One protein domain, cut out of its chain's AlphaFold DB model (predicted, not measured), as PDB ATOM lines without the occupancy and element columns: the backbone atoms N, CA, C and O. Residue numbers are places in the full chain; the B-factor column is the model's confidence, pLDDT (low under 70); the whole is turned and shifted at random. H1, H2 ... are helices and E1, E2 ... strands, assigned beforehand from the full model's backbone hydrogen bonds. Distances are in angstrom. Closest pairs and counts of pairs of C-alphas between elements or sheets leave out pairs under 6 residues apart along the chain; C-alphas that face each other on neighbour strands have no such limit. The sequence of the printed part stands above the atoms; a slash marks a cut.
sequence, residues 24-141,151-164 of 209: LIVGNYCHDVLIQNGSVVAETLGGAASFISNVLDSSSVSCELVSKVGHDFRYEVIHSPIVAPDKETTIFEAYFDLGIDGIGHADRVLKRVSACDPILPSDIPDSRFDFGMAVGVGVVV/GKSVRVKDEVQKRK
ATOM      1  N   LEU A  24     254.043 250.399 252.535       92.62
ATOM      2  CA  LEU A  24     254.765 251.513 251.927       92.62
ATOM      3  C   LEU A  24     255.502 251.007 250.684       92.62
ATOM      4  O   LEU A  24     256.308 250.081 250.775       92.62
ATOM      5  N   ILE A  25     255.262 251.620 249.532       93.38
ATOM      6  CA  ILE A  25     256.054 251.406 248.320       93.38
ATOM      7  C   ILE A  25     256.879 252.662 248.075       93.38
ATOM      8  O   ILE A  25     256.358 253.771 248.135       93.38
ATOM      9  N   VAL A  26     258.159 252.493 247.762       95.25
ATOM     10  CA  VAL A  26     259.041 253.592 247.366       95.25
ATOM     11  C   VAL A  26     259.660 253.260 246.020       95.25
ATOM     12  O   VAL A  26     260.365 252.263 245.895       95.25
ATOM     13  N   GLY A  27     259.414 254.072 244.999       94.00
ATOM     14  CA  GLY A  27     260.004 253.876 243.679       94.00
ATOM     15  C   GLY A  27     259.469 254.858 242.649       94.00
ATOM     16  O   GLY A  27     258.382 255.400 242.803       94.00
ATOM     17  N   ASN A  28     260.223 255.074 241.576       93.06
ATOM     18  CA  ASN A  28     259.867 256.081 240.580       93.06
ATOM     19  C   ASN A  28     258.860 255.558 239.553       93.06
ATOM     20  O   ASN A  28     258.979 254.434 239.051       93.06
ATOM     21  N   TYR A  29     257.936 256.433 239.167       96.38
ATOM     22  CA  TYR A  29     257.328 256.377 237.848       96.38
ATOM     23  C   TYR A  29     258.326 256.851 236.788       96.38
ATOM     24  O   TYR A  29     259.226 257.649 237.058       96.38
ATOM     25  N   CYS A  30     258.168 256.354 235.567       95.62
ATOM     26  CA  CYS A  30     258.977 256.781 234.430       95.62
ATOM     27  C   CYS A  30     258.169 256.798 233.134       95.62
ATOM     28  O   CYS A  30     257.062 256.251 233.055       95.62
ATOM     29  N   HIS A  31     258.742 257.413 232.105       96.62
ATOM     30  CA  HIS A  31     258.318 257.194 230.732       96.62
ATOM     31  C   HIS A  31     259.066 255.979 230.178       96.62
ATOM     32  O   HIS A  31     260.284 256.017 230.013       96.62
ATOM     33  N   ASP A  32     258.336 254.904 229.888       93.62
ATOM     34  CA  ASP A  32     258.881 253.765 229.155       93.62
ATOM     35  C   ASP A  32     258.641 253.976 227.659       93.62
ATOM     36  O   ASP A  32     257.491 254.038 227.216       93.62
ATOM     37  N   VAL A  33     259.720 254.047 226.884       93.94
ATOM     38  CA  VAL A  33     259.721 254.114 225.420       93.94
ATOM     39  C   VAL A  33     260.012 252.719 224.888       93.94
ATOM     40  O   VAL A  33     261.112 252.196 225.040       93.94
ATOM     41  N   LEU A  34     259.023 252.075 224.283       91.06
ATOM     42  CA  LEU A  34     259.163 250.739 223.715       91.06
ATOM     43  C   LEU A  34     259.737 250.857 222.302       91.06
ATOM     44  O   LEU A  34     259.154 251.537 221.459       91.06
ATOM     45  N   ILE A  35     260.847 250.174 222.029       89.31
ATOM     46  CA  ILE A  35     261.560 250.232 220.751       89.31
ATOM     47  C   ILE A  35     261.630 248.841 220.128       89.31
ATOM     48  O   ILE A  35     262.075 247.873 220.755       89.31
ATOM     49  N   GLN A  36     261.213 248.760 218.868       86.44
ATOM     50  CA  GLN A  36     261.340 247.569 218.045       86.44
ATOM     51  C   GLN A  36     261.912 247.918 216.669       86.44
ATOM     52  O   GLN A  36     261.450 248.855 216.026       86.44
ATOM     53  N   ASN A  37     262.904 247.162 216.203       86.06
ATOM     54  CA  ASN A  37     263.584 247.328 214.920       86.06
ATOM     55  C   ASN A  37     264.071 248.774 214.715       86.06
ATOM     56  O   ASN A  37     263.897 249.362 213.652       86.06
ATOM     57  N   GLY A  38     264.617 249.375 215.779       85.38
ATOM     58  CA  GLY A  38     265.089 250.764 215.786       85.38
ATOM     59  C   GLY A  38     263.989 251.833 215.776       85.38
ATOM     60  O   GLY A  38     264.310 253.015 215.778       85.38
ATOM     61  N   SER A  39     262.711 251.447 215.791       88.19
ATOM     62  CA  SER A  39     261.567 252.363 215.760       88.19
ATOM     63  C   SER A  39     260.825 252.380 217.097       88.19
ATOM     64  O   SER A  39     260.647 251.335 217.726       88.19
ATOM     65  N   VAL A  40     260.357 253.556 217.526       92.31
ATOM     66  CA  VAL A  40     259.476 253.684 218.697       92.31
ATOM     67  C   VAL A  40     258.116 253.084 218.353       92.31
ATOM     68  O   VAL A  40     257.457 253.528 217.417       92.31
ATOM     69  N   VAL A  41     257.699 252.066 219.105       93.00
ATOM     70  CA  VAL A  41     256.405 251.392 218.907       93.00
ATOM     71  C   VAL A  41     255.341 251.842 219.900       93.00
ATOM     72  O   VAL A  41     254.155 251.696 219.622       93.00
ATOM     73  N   ALA A  42     255.740 252.358 221.063       92.75
ATOM     74  CA  ALA A  42     254.829 252.934 222.045       92.75
ATOM     75  C   ALA A  42     255.600 253.738 223.088       92.75
ATOM     76  O   ALA A  42     256.755 253.434 223.382       92.75
ATOM     77  N   GLU A  43     254.912 254.667 223.739       94.50
ATOM     78  CA  GLU A  43     255.383 255.277 224.973       94.50
ATOM     79  C   GLU A  43     254.323 255.102 226.057       94.50
ATOM     80  O   GLU A  43     253.132 255.302 225.818       94.50
ATOM     81  N   THR A  44     254.728 254.668 227.246       94.50
ATOM     82  CA  THR A  44     253.779 254.258 228.286       94.50
ATOM     83  C   THR A  44     254.245 254.647 229.680       94.50
ATOM     84  O   THR A  44     255.429 254.919 229.899       94.50
ATOM     85  N   LEU A  45     253.313 254.661 230.640       95.62
ATOM     86  CA  LEU A  45     253.666 254.691 232.057       95.62
ATOM     87  C   LEU A  45     254.513 253.459 232.381       95.62
ATOM     88  O   LEU A  45     254.103 252.321 232.109       95.62
ATOM     89  N   GLY A  46     255.683 253.728 232.947       92.94
ATOM     90  CA  GLY A  46     256.672 252.746 233.341       92.94
ATOM     91  C   GLY A  46     256.989 252.774 234.830       92.94
ATOM     92  O   GLY A  46     256.341 253.455 235.634       92.94
ATOM     93  N   GLY A  47     258.027 252.025 235.180       91.31
ATOM     94  CA  GLY A  47     258.620 252.029 236.511       91.31
ATOM     95  C   GLY A  47     258.038 250.936 237.392       91.31
ATOM     96  O   GLY A  47     256.847 250.636 237.349       91.31
ATOM     97  N   ALA A  48     258.886 250.325 238.218       90.38
ATOM     98  CA  ALA A  48     258.461 249.234 239.094       90.38
ATOM     99  C   ALA A  48     257.344 249.670 240.064       90.38
ATOM    100  O   ALA A  48     256.478 248.867 240.403       90.38
ATOM    101  N   ALA A  49     257.324 250.952 240.444       93.06
ATOM    102  CA  ALA A  49     256.277 251.538 241.271       93.06
ATOM    103  C   ALA A  49     254.884 251.433 240.639       93.06
ATOM    104  O   ALA A  49     253.961 251.010 241.325       93.06
ATOM    105  N   SER A  50     254.737 251.741 239.341       93.19
ATOM    106  CA  SER A  50     253.431 251.668 238.662       93.19
ATOM    107  C   SER A  50     252.916 250.241 238.550       93.19
ATOM    108  O   SER A  50     251.722 249.993 238.696       93.19
ATOM    109  N   PHE A  51     253.816 249.281 238.336       91.06
ATOM    110  CA  PHE A  51     253.435 247.878 238.290       91.06
ATOM    111  C   PHE A  51     252.942 247.381 239.652       91.06
ATOM    112  O   PHE A  51     251.853 246.818 239.746       91.06
ATOM    113  N   ILE A  52     253.730 247.599 240.707       90.88
ATOM    114  CA  ILE A  52     253.400 247.091 242.039       90.88
ATOM    115  C   ILE A  52     252.159 247.779 242.606       90.88
ATOM    116  O   ILE A  52     251.304 247.079 243.148       90.88
ATOM    117  N   SER A  53     252.025 249.104 242.469       91.00
ATOM    118  CA  SER A  53     250.840 249.811 242.971       91.00
ATOM    119  C   SER A  53     249.570 249.268 242.330       91.00
ATOM    120  O   SER A  53     248.655 248.882 243.045       91.00
ATOM    121  N   ASN A  54     249.564 249.081 241.006       90.56
ATOM    122  CA  ASN A  54     248.396 248.551 240.302       90.56
ATOM    123  C   ASN A  54     248.007 247.138 240.773       90.56
ATOM    124  O   ASN A  54     246.819 246.810 240.834       90.56
ATOM    125  N   VAL A  55     248.986 246.292 241.116       90.75
ATOM    126  CA  VAL A  55     248.733 244.953 241.676       90.75
ATOM    127  C   VAL A  55     248.113 245.044 243.076       90.75
ATOM    128  O   VAL A  55     247.161 244.313 243.367       90.75
ATOM    129  N   LEU A  56     248.624 245.928 243.939       89.50
ATOM    130  CA  LEU A  56     248.093 246.107 245.295       89.50
ATOM    131  C   LEU A  56     246.704 246.751 245.295       89.50
ATOM    132  O   LEU A  56     245.815 246.248 245.986       89.50
ATOM    133  N   ASP A  57     246.497 247.768 244.460       89.00
ATOM    134  CA  ASP A  57     245.209 248.440 244.264       89.00
ATOM    135  C   ASP A  57     244.141 247.429 243.822       89.00
ATOM    136  O   ASP A  57     243.058 247.345 244.405       89.00
ATOM    137  N   SER A  58     244.484 246.562 242.861       87.88
ATOM    138  CA  SER A  58     243.594 245.492 242.383       87.88
ATOM    139  C   SER A  58     243.293 244.436 243.453       87.88
ATOM    140  O   SER A  58     242.257 243.774 243.401       87.88
ATOM    141  N   SER A  59     244.187 244.271 244.430       85.00
ATOM    142  CA  SER A  59     244.049 243.309 245.527       85.00
ATOM    143  C   SER A  59     243.369 243.907 246.765       85.00
ATOM    144  O   SER A  59     243.282 243.234 247.791       85.00
ATOM    145  N   SER A  60     242.889 245.158 246.690       81.00
ATOM    146  CA  SER A  60     242.314 245.901 247.824       81.00
ATOM    147  C   SER A  60     243.251 245.985 249.040       81.00
ATOM    148  O   SER A  60     242.798 246.064 250.184       81.00
ATOM    149  N   VAL A  61     244.567 245.953 248.807       83.75
ATOM    150  CA  VAL A  61     245.579 246.158 249.846       83.75
ATOM    151  C   VAL A  61     245.861 247.650 249.931       83.75
ATOM    152  O   VAL A  61     246.260 248.262 248.948       83.75
ATOM    153  N   SER A  62     245.679 248.237 251.113       85.88
ATOM    154  CA  SER A  62     246.001 249.647 251.334       85.88
ATOM    155  C   SER A  62     247.509 249.858 251.192       85.88
ATOM    156  O   SER A  62     248.286 249.384 252.026       85.88
ATOM    157  N   CYS A  63     247.922 250.610 250.175       88.19
ATOM    158  CA  CYS A  63     249.307 251.024 250.012       88.19
ATOM    159  C   CYS A  63     249.455 252.544 249.971       88.19
ATOM    160  O   CYS A  63     248.615 253.252 249.425       88.19
ATOM    161  N   GLU A  64     250.546 253.018 250.554       91.88
ATOM    162  CA  GLU A  64     251.059 254.371 250.404       91.88
ATOM    163  C   GLU A  64     252.246 254.284 249.441       91.88
ATOM    164  O   GLU A  64     253.181 253.519 249.685       91.88
ATOM    165  N   LEU A  65     252.191 254.997 248.316       94.00
ATOM    166  CA  LEU A  65     253.268 255.013 247.328       94.00
ATOM    167  C   LEU A  65     253.980 256.365 247.346       94.00
ATOM    168  O   LEU A  65     253.374 257.402 247.103       94.00
ATOM    169  N   VAL A  66     255.296 256.321 247.541       96.31
ATOM    170  CA  VAL A  66     256.203 257.446 247.336       96.31
ATOM    171  C   VAL A  66     256.900 257.262 245.993       96.31
ATOM    172  O   VAL A  66     257.682 256.329 245.798       96.31
ATOM    173  N   SER A  67     256.613 258.170 245.068       96.50
ATOM    174  CA  SER A  67     257.209 258.237 243.734       96.50
ATOM    175  C   SER A  67     257.646 259.666 243.451       96.50
ATOM    176  O   SER A  67     257.023 260.602 243.949       96.50
ATOM    177  N   LYS A  68     258.710 259.846 242.662       97.06
ATOM    178  CA  LYS A  68     259.187 261.163 242.232       97.06
ATOM    179  C   LYS A  68     259.303 261.228 240.714       97.06
ATOM    180  O   LYS A  68     259.817 260.303 240.079       97.06
ATOM    181  N   VAL A  69     258.801 262.318 240.146       98.00
ATOM    182  CA  VAL A  69     258.734 262.572 238.703       98.00
ATOM    183  C   VAL A  69     259.134 264.010 238.396       98.00
ATOM    184  O   VAL A  69     259.201 264.846 239.295       98.00
ATOM    185  N   GLY A  70     259.417 264.291 237.129       98.00
ATOM    186  CA  GLY A  70     259.694 265.638 236.654       98.00
ATOM    187  C   GLY A  70     258.428 266.422 236.322       98.00
ATOM    188  O   GLY A  70     257.311 265.904 236.400       98.00
ATOM    189  N   HIS A  71     258.611 267.675 235.912       97.25
ATOM    190  CA  HIS A  71     257.521 268.577 235.520       97.25
ATOM    191  C   HIS A  71     256.787 268.146 234.235       97.25
ATOM    192  O   HIS A  71     255.711 268.650 233.927       97.25
ATOM    193  N   ASP A  72     257.383 267.244 233.460       97.44
ATOM    194  CA  ASP A  72     256.906 266.681 232.195       97.44
ATOM    195  C   ASP A  72     256.087 265.386 232.369       97.44
ATOM    196  O   ASP A  72     255.675 264.764 231.384       97.44
ATOM    197  N   PHE A  73     255.824 264.962 233.611       97.88
ATOM    198  CA  PHE A  73     255.015 263.776 233.878       97.88
ATOM    199  C   PHE A  73     253.598 263.923 233.308       97.88
ATOM    200  O   PHE A  73     252.884 264.879 233.600       97.88
ATOM    201  N   ARG A  74     253.168 262.943 232.504       96.31
ATOM    202  CA  ARG A  74     251.983 263.066 231.630       96.31
ATOM    203  C   ARG A  74     250.868 262.054 231.884       96.31
ATOM    204  O   ARG A  74     249.933 261.975 231.094       96.31
ATOM    205  N   TYR A  75     251.000 261.219 232.910       96.19
ATOM    206  CA  TYR A  75     250.065 260.122 233.160       96.19
ATOM    207  C   TYR A  75     249.161 260.438 234.347       96.19
ATOM    208  O   TYR A  75     249.630 260.892 235.388       96.19
ATOM    209  N   GLU A  76     247.874 260.138 234.207       95.00
ATOM    210  CA  GLU A  76     246.949 260.121 235.334       95.00
ATOM    211  C   GLU A  76     247.168 258.839 236.145       95.00
ATOM    212  O   GLU A  76     247.222 257.736 235.595       95.00
ATOM    213  N   VAL A  77     247.359 258.987 237.453       94.38
ATOM    214  CA  VAL A  77     247.713 257.898 238.367       94.38
ATOM    215  C   VAL A  77     246.923 258.029 239.660       94.38
ATOM    216  O   VAL A  77     246.673 259.134 240.133       94.38
ATOM    217  N   ILE A  78     246.555 256.886 240.243       92.69
ATOM    218  CA  ILE A  78     245.811 256.819 241.511       92.69
ATOM    219  C   ILE A  78     246.642 257.414 242.654       92.69
ATOM    220  O   ILE A  78     246.129 258.147 243.494       92.69
ATOM    221  N   HIS A  79     247.939 257.109 242.662       93.75
ATOM    222  CA  HIS A  79     248.880 257.560 243.680       93.75
ATOM    223  C   HIS A  79     249.700 258.724 243.129       93.75
ATOM    224  O   HIS A  79     250.566 258.532 242.274       93.75
ATOM    225  N   SER A  80     249.410 259.941 243.584       96.06
ATOM    226  CA  SER A  80     250.077 261.145 243.082       96.06
ATOM    227  C   SER A  80     251.573 261.157 243.434       96.06
ATOM    228  O   SER A  80     251.920 260.973 244.601       96.06
ATOM    229  N   PRO A  81     252.474 261.394 242.461       97.19
ATOM    230  CA  PRO A  81     253.903 261.478 242.727       97.19
ATOM    231  C   PRO A  81     254.305 262.861 243.257       97.19
ATOM    232  O   PRO A  81     253.620 263.862 243.052       97.19
ATOM    233  N   ILE A  82     255.484 262.923 243.867       97.75
ATOM    234  CA  ILE A  82     256.198 264.168 244.143       97.75
ATOM    235  C   ILE A  82     256.736 264.708 242.817       97.75
ATOM    236  O   ILE A  82     257.464 264.010 242.107       97.75
ATOM    237  N   VAL A  83     256.404 265.954 242.491       97.81
ATOM    238  CA  VAL A  83     256.875 266.616 241.270       97.81
ATOM    239  C   VAL A  83     258.109 267.454 241.590       97.81
ATOM    240  O   VAL A  83     258.044 268.381 242.395       97.81
ATOM    241  N   ALA A  84     259.231 267.133 240.950       96.69
ATOM    242  CA  ALA A  84     260.437 267.948 240.953       96.69
ATOM    243  C   ALA A  84     260.334 268.999 239.827       96.69
ATOM    244  O   ALA A  84     260.411 268.630 238.652       96.69
ATOM    245  N   PRO A  85     260.141 270.294 240.147       94.44
ATOM    246  CA  PRO A  85     259.779 271.310 239.154       94.44
ATOM    247  C   PRO A  85     260.894 271.605 238.144       94.44
ATOM    248  O   PRO A  85     260.603 271.935 237.001       94.44
ATOM    249  N   ASP A  86     262.157 271.434 238.542       95.62
ATOM    250  CA  ASP A  86     263.334 271.762 237.725       95.62
ATOM    251  C   ASP A  86     263.975 270.523 237.073       95.62
ATOM    252  O   ASP A  86     265.158 270.529 236.715       95.62
ATOM    253  N   LYS A  87     263.233 269.414 236.991       96.56
ATOM    254  CA  LYS A  87     263.729 268.132 236.481       96.56
ATOM    255  C   LYS A  87     262.774 267.532 235.471       96.56
ATOM    256  O   LYS A  87     261.561 267.670 235.591       96.56
ATOM    257  N   GLU A  88     263.350 266.774 234.550       97.12
ATOM    258  CA  GLU A  88     262.612 265.859 233.687       97.12
ATOM    259  C   GLU A  88     262.346 264.534 234.408       97.12
ATOM    260  O   GLU A  88     263.076 264.105 235.313       97.12
ATOM    261  N   THR A  89     261.277 263.869 234.000       97.50
ATOM    262  CA  THR A  89     260.896 262.549 234.475       97.50
ATOM    263  C   THR A  89     261.909 261.531 233.970       97.50
ATOM    264  O   THR A  89     262.464 261.639 232.880       97.50
ATOM    265  N   THR A  90     262.161 260.496 234.773       95.56
ATOM    266  CA  THR A  90     263.035 259.387 234.367       95.56
ATOM    267  C   THR A  90     262.507 258.743 233.078       95.56
ATOM    268  O   THR A  90     261.319 258.432 233.000       95.56
ATOM    269  N   ILE A  91     263.381 258.482 232.103       95.44
ATOM    270  CA  ILE A  91     263.036 257.805 230.842       95.44
ATOM    271  C   ILE A  91     263.817 256.495 230.717       95.44
ATOM    272  O   ILE A  91     265.046 256.470 230.863       95.44
ATOM    273  N   PHE A  92     263.110 255.413 230.387       92.75
ATOM    274  CA  PHE A  92     263.700 254.137 229.990       92.75
ATOM    275  C   PHE A  92     263.312 253.767 228.558       92.75
ATOM    276  O   PHE A  92     262.138 253.665 228.225       92.75
ATOM    277  N   GLU A  93     264.306 253.484 227.725       92.19
ATOM    278  CA  GLU A  93     264.134 252.861 226.415       92.19
ATOM    279  C   GLU A  93     264.168 251.338 226.558       92.19
ATOM    280  O   GLU A  93     265.159 250.770 227.012       92.19
ATOM    281  N   ALA A  94     263.099 250.661 226.162       88.19
ATOM    282  CA  ALA A  94     262.970 249.214 226.187       88.19
ATOM    283  C   ALA A  94     263.099 248.634 224.775       88.19
ATOM    284  O   ALA A  94     262.150 248.661 223.996       88.19
ATOM    285  N   TYR A  95     264.257 248.065 224.460       86.12
ATOM    286  CA  TYR A  95     264.546 247.434 223.178       86.12
ATOM    287  C   TYR A  95     264.194 245.947 223.204       86.12
ATOM    288  O   TYR A  95     264.735 245.182 224.009       86.12
ATOM    289  N   PHE A  96     263.319 245.529 222.292       79.06
ATOM    290  CA  PHE A  96     262.820 244.151 222.240       79.06
ATOM    291  C   PHE A  96     263.617 243.220 221.320       79.06
ATOM    292  O   PHE A  96     263.574 242.014 221.535       79.06
ATOM    293  N   ASP A  97     264.360 243.746 220.345       77.88
ATOM    294  CA  ASP A  97     265.101 242.914 219.378       77.88
ATOM    295  C   ASP A  97     266.614 242.866 219.659       77.88
ATOM    296  O   ASP A  97     267.340 242.104 219.029       77.88
ATOM    297  N   LEU A  98     267.105 243.655 220.625       67.00
ATOM    298  CA  LEU A  98     268.539 243.764 220.943       67.00
ATOM    299  C   LEU A  98     269.076 242.694 221.898       67.00
ATOM    300  O   LEU A  98     270.282 242.651 222.135       67.00
ATOM    301  N   GLY A  99     268.223 241.855 222.478       56.97
ATOM    302  CA  GLY A  99     268.692 240.785 223.354       56.97
ATOM    303  C   GLY A  99     268.275 239.406 222.900       56.97
ATOM    304  O   GLY A  99     268.117 238.546 223.750       56.97
ATOM    305  N   ILE A 100     268.163 239.181 221.585       56.22
ATOM    306  CA  ILE A 100     268.301 237.833 221.027       56.22
ATOM    307  C   ILE A 100     269.752 237.410 221.277       56.22
ATOM    308  O   ILE A 100     270.668 237.879 220.600       56.22
ATOM    309  N   ASP A 101     269.988 236.574 222.285       55.31
ATOM    310  CA  ASP A 101     271.264 235.869 222.354       55.31
ATOM    311  C   ASP A 101     271.366 234.873 221.185       55.31
ATOM    312  O   ASP A 101     270.361 234.480 220.588       55.31
ATOM    313  N   GLY A 102     272.582 234.456 220.819       49.91
ATOM    314  CA  GLY A 102     272.817 233.501 219.721       49.91
ATOM    315  C   GLY A 102     272.170 232.116 219.913       49.91
ATOM    316  O   GLY A 102     272.431 231.215 219.123       49.91
ATOM    317  N   ILE A 103     271.356 231.945 220.960       52.78
ATOM    318  CA  ILE A 103     270.645 230.735 221.376       52.78
ATOM    319  C   ILE A 103     269.112 230.948 221.326       52.78
ATOM    320  O   ILE A 103     268.346 230.017 221.570       52.78
ATOM    321  N   GLY A 104     268.638 232.145 220.953       52.25
ATOM    322  CA  GLY A 104     267.222 232.448 220.735       52.25
ATOM    323  C   GLY A 104     266.445 232.889 221.980       52.25
ATOM    324  O   GLY A 104     265.217 233.000 221.916       52.25
ATOM    325  N   HIS A 105     267.104 233.168 223.108       50.78
ATOM    326  CA  HIS A 105     266.450 233.814 224.241       50.78
ATOM    327  C   HIS A 105     266.382 235.316 223.997       50.78
ATOM    328  O   HIS A 105     267.404 235.957 223.801       50.78
ATOM    329  N   ALA A 106     265.166 235.866 223.997       56.53
ATOM    330  CA  ALA A 106     264.909 237.293 223.846       56.53
ATOM    331  C   ALA A 106     264.934 237.981 225.220       56.53
ATOM    332  O   ALA A 106     263.886 238.237 225.820       56.53
ATOM    333  N   ASP A 107     266.127 238.264 225.737       61.53
ATOM    334  CA  ASP A 107     266.261 239.259 226.795       61.53
ATOM    335  C   ASP A 107     265.896 240.623 226.194       61.53
ATOM    336  O   ASP A 107     266.305 240.961 225.086       61.53
ATOM    337  N   ARG A 108     265.110 241.440 226.893       70.06
ATOM    338  CA  ARG A 108     264.937 242.830 226.455       70.06
ATOM    339  C   ARG A 108     266.007 243.701 227.087       70.06
ATOM    340  O   ARG A 108     266.406 243.464 228.227       70.06
ATOM    341  N   VAL A 109     266.445 244.724 226.368       80.19
ATOM    342  CA  VAL A 109     267.421 245.690 226.875       80.19
ATOM    343  C   VAL A 109     266.680 246.945 227.331       80.19
ATOM    344  O   VAL A 109     266.045 247.603 226.520       80.19
ATOM    345  N   LEU A 110     266.731 247.275 228.620       82.56
ATOM    346  CA  LEU A 110     266.261 248.541 229.179       82.56
ATOM    347  C   LEU A 110     267.430 249.505 229.326       82.56
ATOM    348  O   LEU A 110     268.365 249.240 230.077       82.56
ATOM    349  N   LYS A 111     267.369 250.645 228.659       86.88
ATOM    350  CA  LYS A 111     268.386 251.683 228.720       86.88
ATOM    351  C   LYS A 111     267.817 252.913 229.398       86.88
ATOM    352  O   LYS A 111     266.781 253.419 228.987       86.88
ATOM    353  N   ARG A 112     268.485 253.409 230.439       88.94
ATOM    354  CA  ARG A 112     268.060 254.652 231.095       88.94
ATOM    355  C   ARG A 112     268.616 255.845 230.325       88.94
ATOM    356  O   ARG A 112     269.836 256.016 230.291       88.94
ATOM    357  N   VAL A 113     267.733 256.651 229.746       91.19
ATOM    358  CA  VAL A 113     268.091 257.834 228.945       91.19
ATOM    359  C   VAL A 113     268.255 259.057 229.836       91.19
ATOM    360  O   VAL A 113     269.290 259.712 229.798       91.19
ATOM    361  N   SER A 114     267.279 259.302 230.704       90.62
ATOM    362  CA  SER A 114     267.278 260.402 231.669       90.62
ATOM    363  C   SER A 114     266.895 259.882 233.054       90.62
ATOM    364  O   SER A 114     266.367 258.776 233.205       90.62
ATOM    365  N   ALA A 115     267.195 260.663 234.088       90.88
ATOM    366  CA  ALA A 115     266.817 260.354 235.459       90.88
ATOM    367  C   ALA A 115     266.319 261.619 236.158       90.88
ATOM    368  O   ALA A 115     266.999 262.644 236.124       90.88
ATOM    369  N   CYS A 116     265.169 261.502 236.819       94.12
ATOM    370  CA  CYS A 116     264.697 262.501 237.771       94.12
ATOM    371  C   CYS A 116     265.540 262.456 239.059       94.12
ATOM    372  O   CYS A 116     266.397 261.579 239.233       94.12
ATOM    373  N   ASP A 117     265.275 263.380 239.980       91.75
ATOM    374  CA  ASP A 117     265.911 263.399 241.292       91.75
ATOM    375  C   ASP A 117     265.623 262.111 242.085       91.75
ATOM    376  O   ASP A 117     264.568 261.482 241.928       91.75
ATOM    377  N   PRO A 118     266.558 261.684 242.953       91.06
ATOM    378  CA  PRO A 118     266.338 260.530 243.808       91.06
ATOM    379  C   PRO A 118     265.219 260.803 244.819       91.06
ATOM    380  O   PRO A 118     264.985 261.943 245.236       91.06
ATOM    381  N   ILE A 119     264.565 259.731 245.263       91.81
ATOM    382  CA  ILE A 119     263.726 259.770 246.460       91.81
ATOM    383  C   ILE A 119     264.664 259.797 247.672       91.81
ATOM    384  O   ILE A 119     265.510 258.916 247.839       91.81
ATOM    385  N   LEU A 120     264.548 260.844 248.479       91.62
ATOM    386  CA  LEU A 120     265.317 261.095 249.688       91.62
ATOM    387  C   LEU A 120     264.559 260.572 250.915       91.62
ATOM    388  O   LEU A 120     263.336 260.465 250.882       91.62
ATOM    389  N   PRO A 121     265.246 260.323 252.043       90.31
ATOM    390  CA  PRO A 121     264.575 259.974 253.293       90.31
ATOM    391  C   PRO A 121     263.509 260.992 253.721       90.31
ATOM    392  O   PRO A 121     262.495 260.601 254.277       90.31
ATOM    393  N   SER A 122     263.706 262.280 253.415       92.88
ATOM    394  CA  SER A 122     262.744 263.353 253.705       92.88
ATOM    395  C   SER A 122     261.459 263.295 252.877       92.88
ATOM    396  O   SER A 122     260.498 263.972 253.217       92.88
ATOM    397  N   ASP A 123     261.449 262.535 251.779       92.38
ATOM    398  CA  ASP A 123     260.254 262.321 250.958       92.38
ATOM    399  C   ASP A 123     259.373 261.193 251.514       92.38
ATOM    400  O   ASP A 123     258.235 261.017 251.081       92.38
ATOM    401  N   ILE A 124     259.917 260.384 252.429       91.00
ATOM    402  CA  ILE A 124     259.218 259.248 253.016       91.00
ATOM    403  C   ILE A 124     258.364 259.766 254.180       91.00
ATOM    404  O   ILE A 124     258.884 260.461 255.051       91.00
ATOM    405  N   PRO A 125     257.062 259.440 254.224       87.25
ATOM    406  CA  PRO A 125     256.184 259.882 255.296       87.25
ATOM    407  C   PRO A 125     256.595 259.257 256.634       87.25
ATOM    408  O   PRO A 125     256.921 258.072 256.703       87.25
ATOM    409  N   ASP A 126     256.447 260.009 257.726       82.56
ATOM    410  CA  ASP A 126     256.629 259.520 259.107       82.56
ATOM    411  C   ASP A 126     255.493 258.566 259.564       82.56
ATOM    412  O   ASP A 126     255.205 258.395 260.755       82.56
ATOM    413  N   SER A 127     254.795 257.940 258.613       78.25
ATOM    414  CA  SER A 127     253.667 257.050 258.853       78.25
ATOM    415  C   SER A 127     254.147 255.654 259.272       78.25
ATOM    416  O   SER A 127     255.185 255.141 258.855       78.25
ATOM    417  N   ARG A 128     253.375 254.990 260.142       82.50
ATOM    418  CA  ARG A 128     253.653 253.594 260.511       82.50
ATOM    419  C   ARG A 128     253.116 252.649 259.439       82.50
ATOM    420  O   ARG A 128     251.901 252.541 259.292       82.50
ATOM    421  N   PHE A 129     253.985 251.908 258.775       84.38
ATOM    422  CA  PHE A 129     253.612 250.825 257.866       84.38
ATOM    423  C   PHE A 129     253.940 249.461 258.484       84.38
ATOM    424  O   PHE A 129     254.811 249.352 259.346       84.38
ATOM    425  N   ASP A 130     253.225 248.421 258.054       85.50
ATOM    426  CA  ASP A 130     253.510 247.041 258.465       85.50
ATOM    427  C   ASP A 130     254.684 246.469 257.665       85.50
ATOM    428  O   ASP A 130     255.518 245.744 258.202       85.50
ATOM    429  N   PHE A 131     254.751 246.814 256.374       85.25
ATOM    430  CA  PHE A 131     255.796 246.382 255.450       85.25
ATOM    431  C   PHE A 131     256.147 247.516 254.490       85.25
ATOM    432  O   PHE A 131     255.260 248.203 253.988       85.25
ATOM    433  N   GLY A 132     257.441 247.703 254.238       86.69
ATOM    434  CA  GLY A 132     257.956 248.681 253.286       86.69
ATOM    435  C   GLY A 132     258.729 247.986 252.173       86.69
ATOM    436  O   GLY A 132     259.457 247.028 252.435       86.69
ATOM    437  N   MET A 133     258.587 248.460 250.939       88.94
ATOM    438  CA  MET A 133     259.309 247.936 249.786       88.94
ATOM    439  C   MET A 133     259.860 249.073 248.929       88.94
ATOM    440  O   MET A 133     259.107 249.863 248.365       88.94
ATOM    441  N   ALA A 134     261.183 249.107 248.778       89.62
ATOM    442  CA  ALA A 134     261.837 249.911 247.757       89.62
ATOM    443  C   ALA A 134     261.866 249.123 246.442       89.62
ATOM    444  O   ALA A 134     262.372 248.001 246.393       89.62
ATOM    445  N   VAL A 135     261.313 249.701 245.380       87.56
ATOM    446  CA  VAL A 135     261.213 249.085 244.057       87.56
ATOM    447  C   VAL A 135     261.943 249.928 243.029       87.56
ATOM    448  O   VAL A 135     261.820 251.151 242.975       87.56
ATOM    449  N   GLY A 136     262.703 249.266 242.170       82.06
ATOM    450  CA  GLY A 136     263.470 249.950 241.147       82.06
ATOM    451  C   GLY A 136     264.025 248.988 240.116       82.06
ATOM    452  O   GLY A 136     264.084 247.777 240.324       82.06
ATOM    453  N   VAL A 137     264.440 249.557 238.992       70.69
ATOM    454  CA  VAL A 137     265.183 248.834 237.966       70.69
ATOM    455  C   VAL A 137     266.667 249.040 238.250       70.69
ATOM    456  O   VAL A 137     267.176 250.157 238.152       70.69
ATOM    457  N   GLY A 138     267.358 247.968 238.634       58.75
ATOM    458  CA  GLY A 138     268.808 247.985 238.808       58.75
ATOM    459  C   GLY A 138     269.508 248.083 237.456       58.75
ATOM    460  O   GLY A 138     269.193 247.321 236.544       58.75
ATOM    461  N   VAL A 139     270.463 249.008 237.326       53.50
ATOM    462  CA  VAL A 139     271.286 249.147 236.120       53.50
ATOM    463  C   VAL A 139     272.676 248.591 236.385       53.50
ATOM    464  O   VAL A 139     273.386 249.097 237.250       53.50
ATOM    465  N   VAL A 140     273.068 247.551 235.645       46.06
ATOM    466  CA  VAL A 140     274.427 247.000 235.718       46.06
ATOM    467  C   VAL A 140     275.334 247.826 234.814       46.06
ATOM    468  O   VAL A 140     275.067 247.986 233.625       46.06
ATOM    469  N   VAL A 141     276.408 248.365 235.387       45.34
ATOM    470  CA  VAL A 141     277.435 249.103 234.647       45.34
ATOM    471  C   VAL A 141     278.464 248.105 234.129       45.34
ATOM    472  O   VAL A 141     279.269 247.585 234.897       45.34
ATOM    473  N   GLY A 151     274.544 255.037 225.935       41.78
ATOM    474  CA  GLY A 151     273.677 254.995 227.108       41.78
ATOM    475  C   GLY A 151     273.592 253.615 227.783       41.78
ATOM    476  O   GLY A 151     273.665 252.544 227.176       41.78
ATOM    477  N   LYS A 152     273.434 253.695 229.101       56.41
ATOM    478  CA  LYS A 152     273.542 252.622 230.095       56.41
ATOM    479  C   LYS A 152     272.393 251.621 229.929       56.41
ATOM    480  O   LYS A 152     271.243 252.018 230.089       56.41
ATOM    481  N   SER A 153     272.696 250.356 229.637       45.34
ATOM    482  CA  SER A 153     271.731 249.329 229.205       45.34
ATOM    483  C   SER A 153     271.679 248.121 230.159       45.34
ATOM    484  O   SER A 153     272.709 247.674 230.649       45.34
ATOM    485  N   VAL A 154     270.488 247.570 230.407       51.38
ATOM    486  CA  VAL A 154     270.202 246.457 231.335       51.38
ATOM    487  C   VAL A 154     269.447 245.367 230.608       51.38
ATOM    488  O   VAL A 154     268.445 245.655 229.969       51.38
ATOM    489  N   ARG A 155     269.842 244.103 230.754       48.88
ATOM    490  CA  ARG A 155     269.012 242.986 230.283       48.88
ATOM    491  C   ARG A 155     267.963 242.648 231.332       48.88
ATOM    492  O   ARG A 155     268.308 242.299 232.458       48.88
ATOM    493  N   VAL A 156     266.691 242.767 230.970       52.25
ATOM    494  CA  VAL A 156     265.568 242.406 231.836       52.25
ATOM    495  C   VAL A 156     264.843 241.215 231.234       52.25
ATOM    496  O   VAL A 156     264.323 241.279 230.119       52.25
ATOM    497  N   LYS A 157     264.776 240.130 232.003       50.28
ATOM    498  CA  LYS A 157     263.884 239.005 231.734       50.28
ATOM    499  C   LYS A 157     262.511 239.380 232.253       50.28
ATOM    500  O   LYS A 157     262.309 239.397 233.458       50.28
ATOM    501  N   ASP A 158     261.581 239.724 231.373       49.78
ATOM    502  CA  ASP A 158     260.227 240.038 231.822       49.78
ATOM    503  C   ASP A 158     259.184 239.601 230.802       49.78
ATOM    504  O   ASP A 158     259.087 240.119 229.685       49.78
ATOM    505  N   GLU A 159     258.340 238.689 231.256       44.72
ATOM    506  CA  GLU A 159     257.185 238.176 230.533       44.72
ATOM    507  C   GLU A 159     255.996 239.162 230.573       44.72
ATOM    508  O   GLU A 159     255.143 239.164 229.686       44.72
ATOM    509  N   VAL A 160     255.961 240.063 231.565       46.19
ATOM    510  CA  VAL A 160     254.835 240.976 231.836       46.19
ATOM    511  C   VAL A 160     254.663 242.039 230.740       46.19
ATOM    512  O   VAL A 160     253.564 242.215 230.214       46.19
ATOM    513  N   GLN A 161     255.740 242.706 230.307       47.16
ATOM    514  CA  GLN A 161     255.639 243.719 229.237       47.16
ATOM    515  C   GLN A 161     255.410 243.102 227.850       47.16
ATOM    516  O   GLN A 161     254.864 243.762 226.965       47.16
ATOM    517  N   LYS A 162     255.769 241.824 227.649       46.75
ATOM    518  CA  LYS A 162     255.439 241.097 226.413       46.75
ATOM    519  C   LYS A 162     253.921 241.016 226.226       46.75
ATOM    520  O   LYS A 162     253.436 241.218 225.113       46.75
ATOM    521  N   ARG A 163     253.172 240.809 227.317       47.97
ATOM    522  CA  ARG A 163     251.699 240.838 227.314       47.97
ATOM    523  C   ARG A 163     251.149 242.258 227.103       47.97
ATOM    524  O   ARG A 163     250.213 242.416 226.327       47.97
ATOM    525  N   LYS A 164     251.778 243.304 227.664       51.12
ATOM    526  CA  LYS A 164     251.395 244.717 227.406       51.12
ATOM    527  C   LYS A 164     251.504 245.083 225.916       51.12
ATOM    528  O   LYS A 164     250.601 245.710 225.369       51.12
TER     529      LYS A 164
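Overview. This is residues 24 to 141 and 151 to 164 of the 209 residues of an uncharacterized protein of Arabidopsis lyrata subsp. lyrata (UniProt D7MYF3). A strongly twisted sheet of five strands makes one end of the domain, and at the other end a small sheet of three strands is covered on one face by the helix H1; beside the small sheet lies a short pair, E5 and E6. The loop of residues 96 to 107 reaches beyond the large sheet, and the long link of residues 115 to 130 leads from it to the small sheet. The printed part has 132 residues, with elements in the order E1 E2 E3 H1 E4 E5 E6 E7 E8 E9 E10 H2; under half of the residues are in named elements, and the class is mixed, helices and strands. The large sheet, E3 E2 E7 E8 E10, is mixed; E4 E1 E9 and E5 E6 are parallel. The whole is compact, with a radius of gyration of the C-alphas of 15.5 A and spans of 50 by 34 by 28 A.

Along the chain. E1, residues 24 to 26, begins at C-alpha 24 (254.765, 251.513, 251.927). E2, residues 30 to 36, is 18.9 A long, and E3, residues 39 to 46, is 18.3 A long and bends by 52 degrees at residue 42. H1, residues 48 to 58, is 15.7 A long. E4 is residues 63 to 66, E5 68 to 70, E6 82 to 84 and E7 91 to 95. E8, residues 108 to 114, is 18.5 A long. E9 is residues 131 to 134, E10 153 to 156, and H2, residues 160 to 164, ends at C-alpha 164 (251.395, 244.717, 227.406).

Arrangement. In the large sheet the hairpin E2 and E3 is antiparallel, with N 34 and O 42 2.8 A apart. E2 and E7 are parallel, with N 33 and O 92 at 2.8 A. The hairpin E7 and E8 has N 93 and O 111 at 2.8 A, and E8 and E10, antiparallel, N 110 and O 154 at 2.7 A. H2 only grazes this sheet. In the small sheet E1 is parallel to both its neighbours: across E1 and E4, N 25 and O 64 are within hydrogen-bond range at 2.8 A, and across E1 and E9, N 24 and O 131 are within hydrogen-bond range at 2.9 A. With H1 on one face, this makes two layers; its height over the sheet is 9.4 A, over E4 and E1, along the strands. The closest C-alphas of H1 and E4 are those of Leu 56 and Cys 63, 6.9 A apart. E4 runs on into E5 at 46 degrees, and N 69 and O 82 of E5 and E6 are 2.9 A apart. In H1 and H2 every O i to N i+4 pair is within hydrogen-bond range.

Size, cuts and confidence. The C-alphas farthest apart are those of Gly 102 and Asp 126, at 49.9 A. Residues 142 to 150 are not printed, and C-alphas 141 and 151 are 10.3 A apart across the cut. The links E5 to E6, E7 to E8 and E8 to E9 are long. The mean pLDDT of the printed part is 82.5; residues 98 to 107, 138 to 141 and 151 to 164 are under 70.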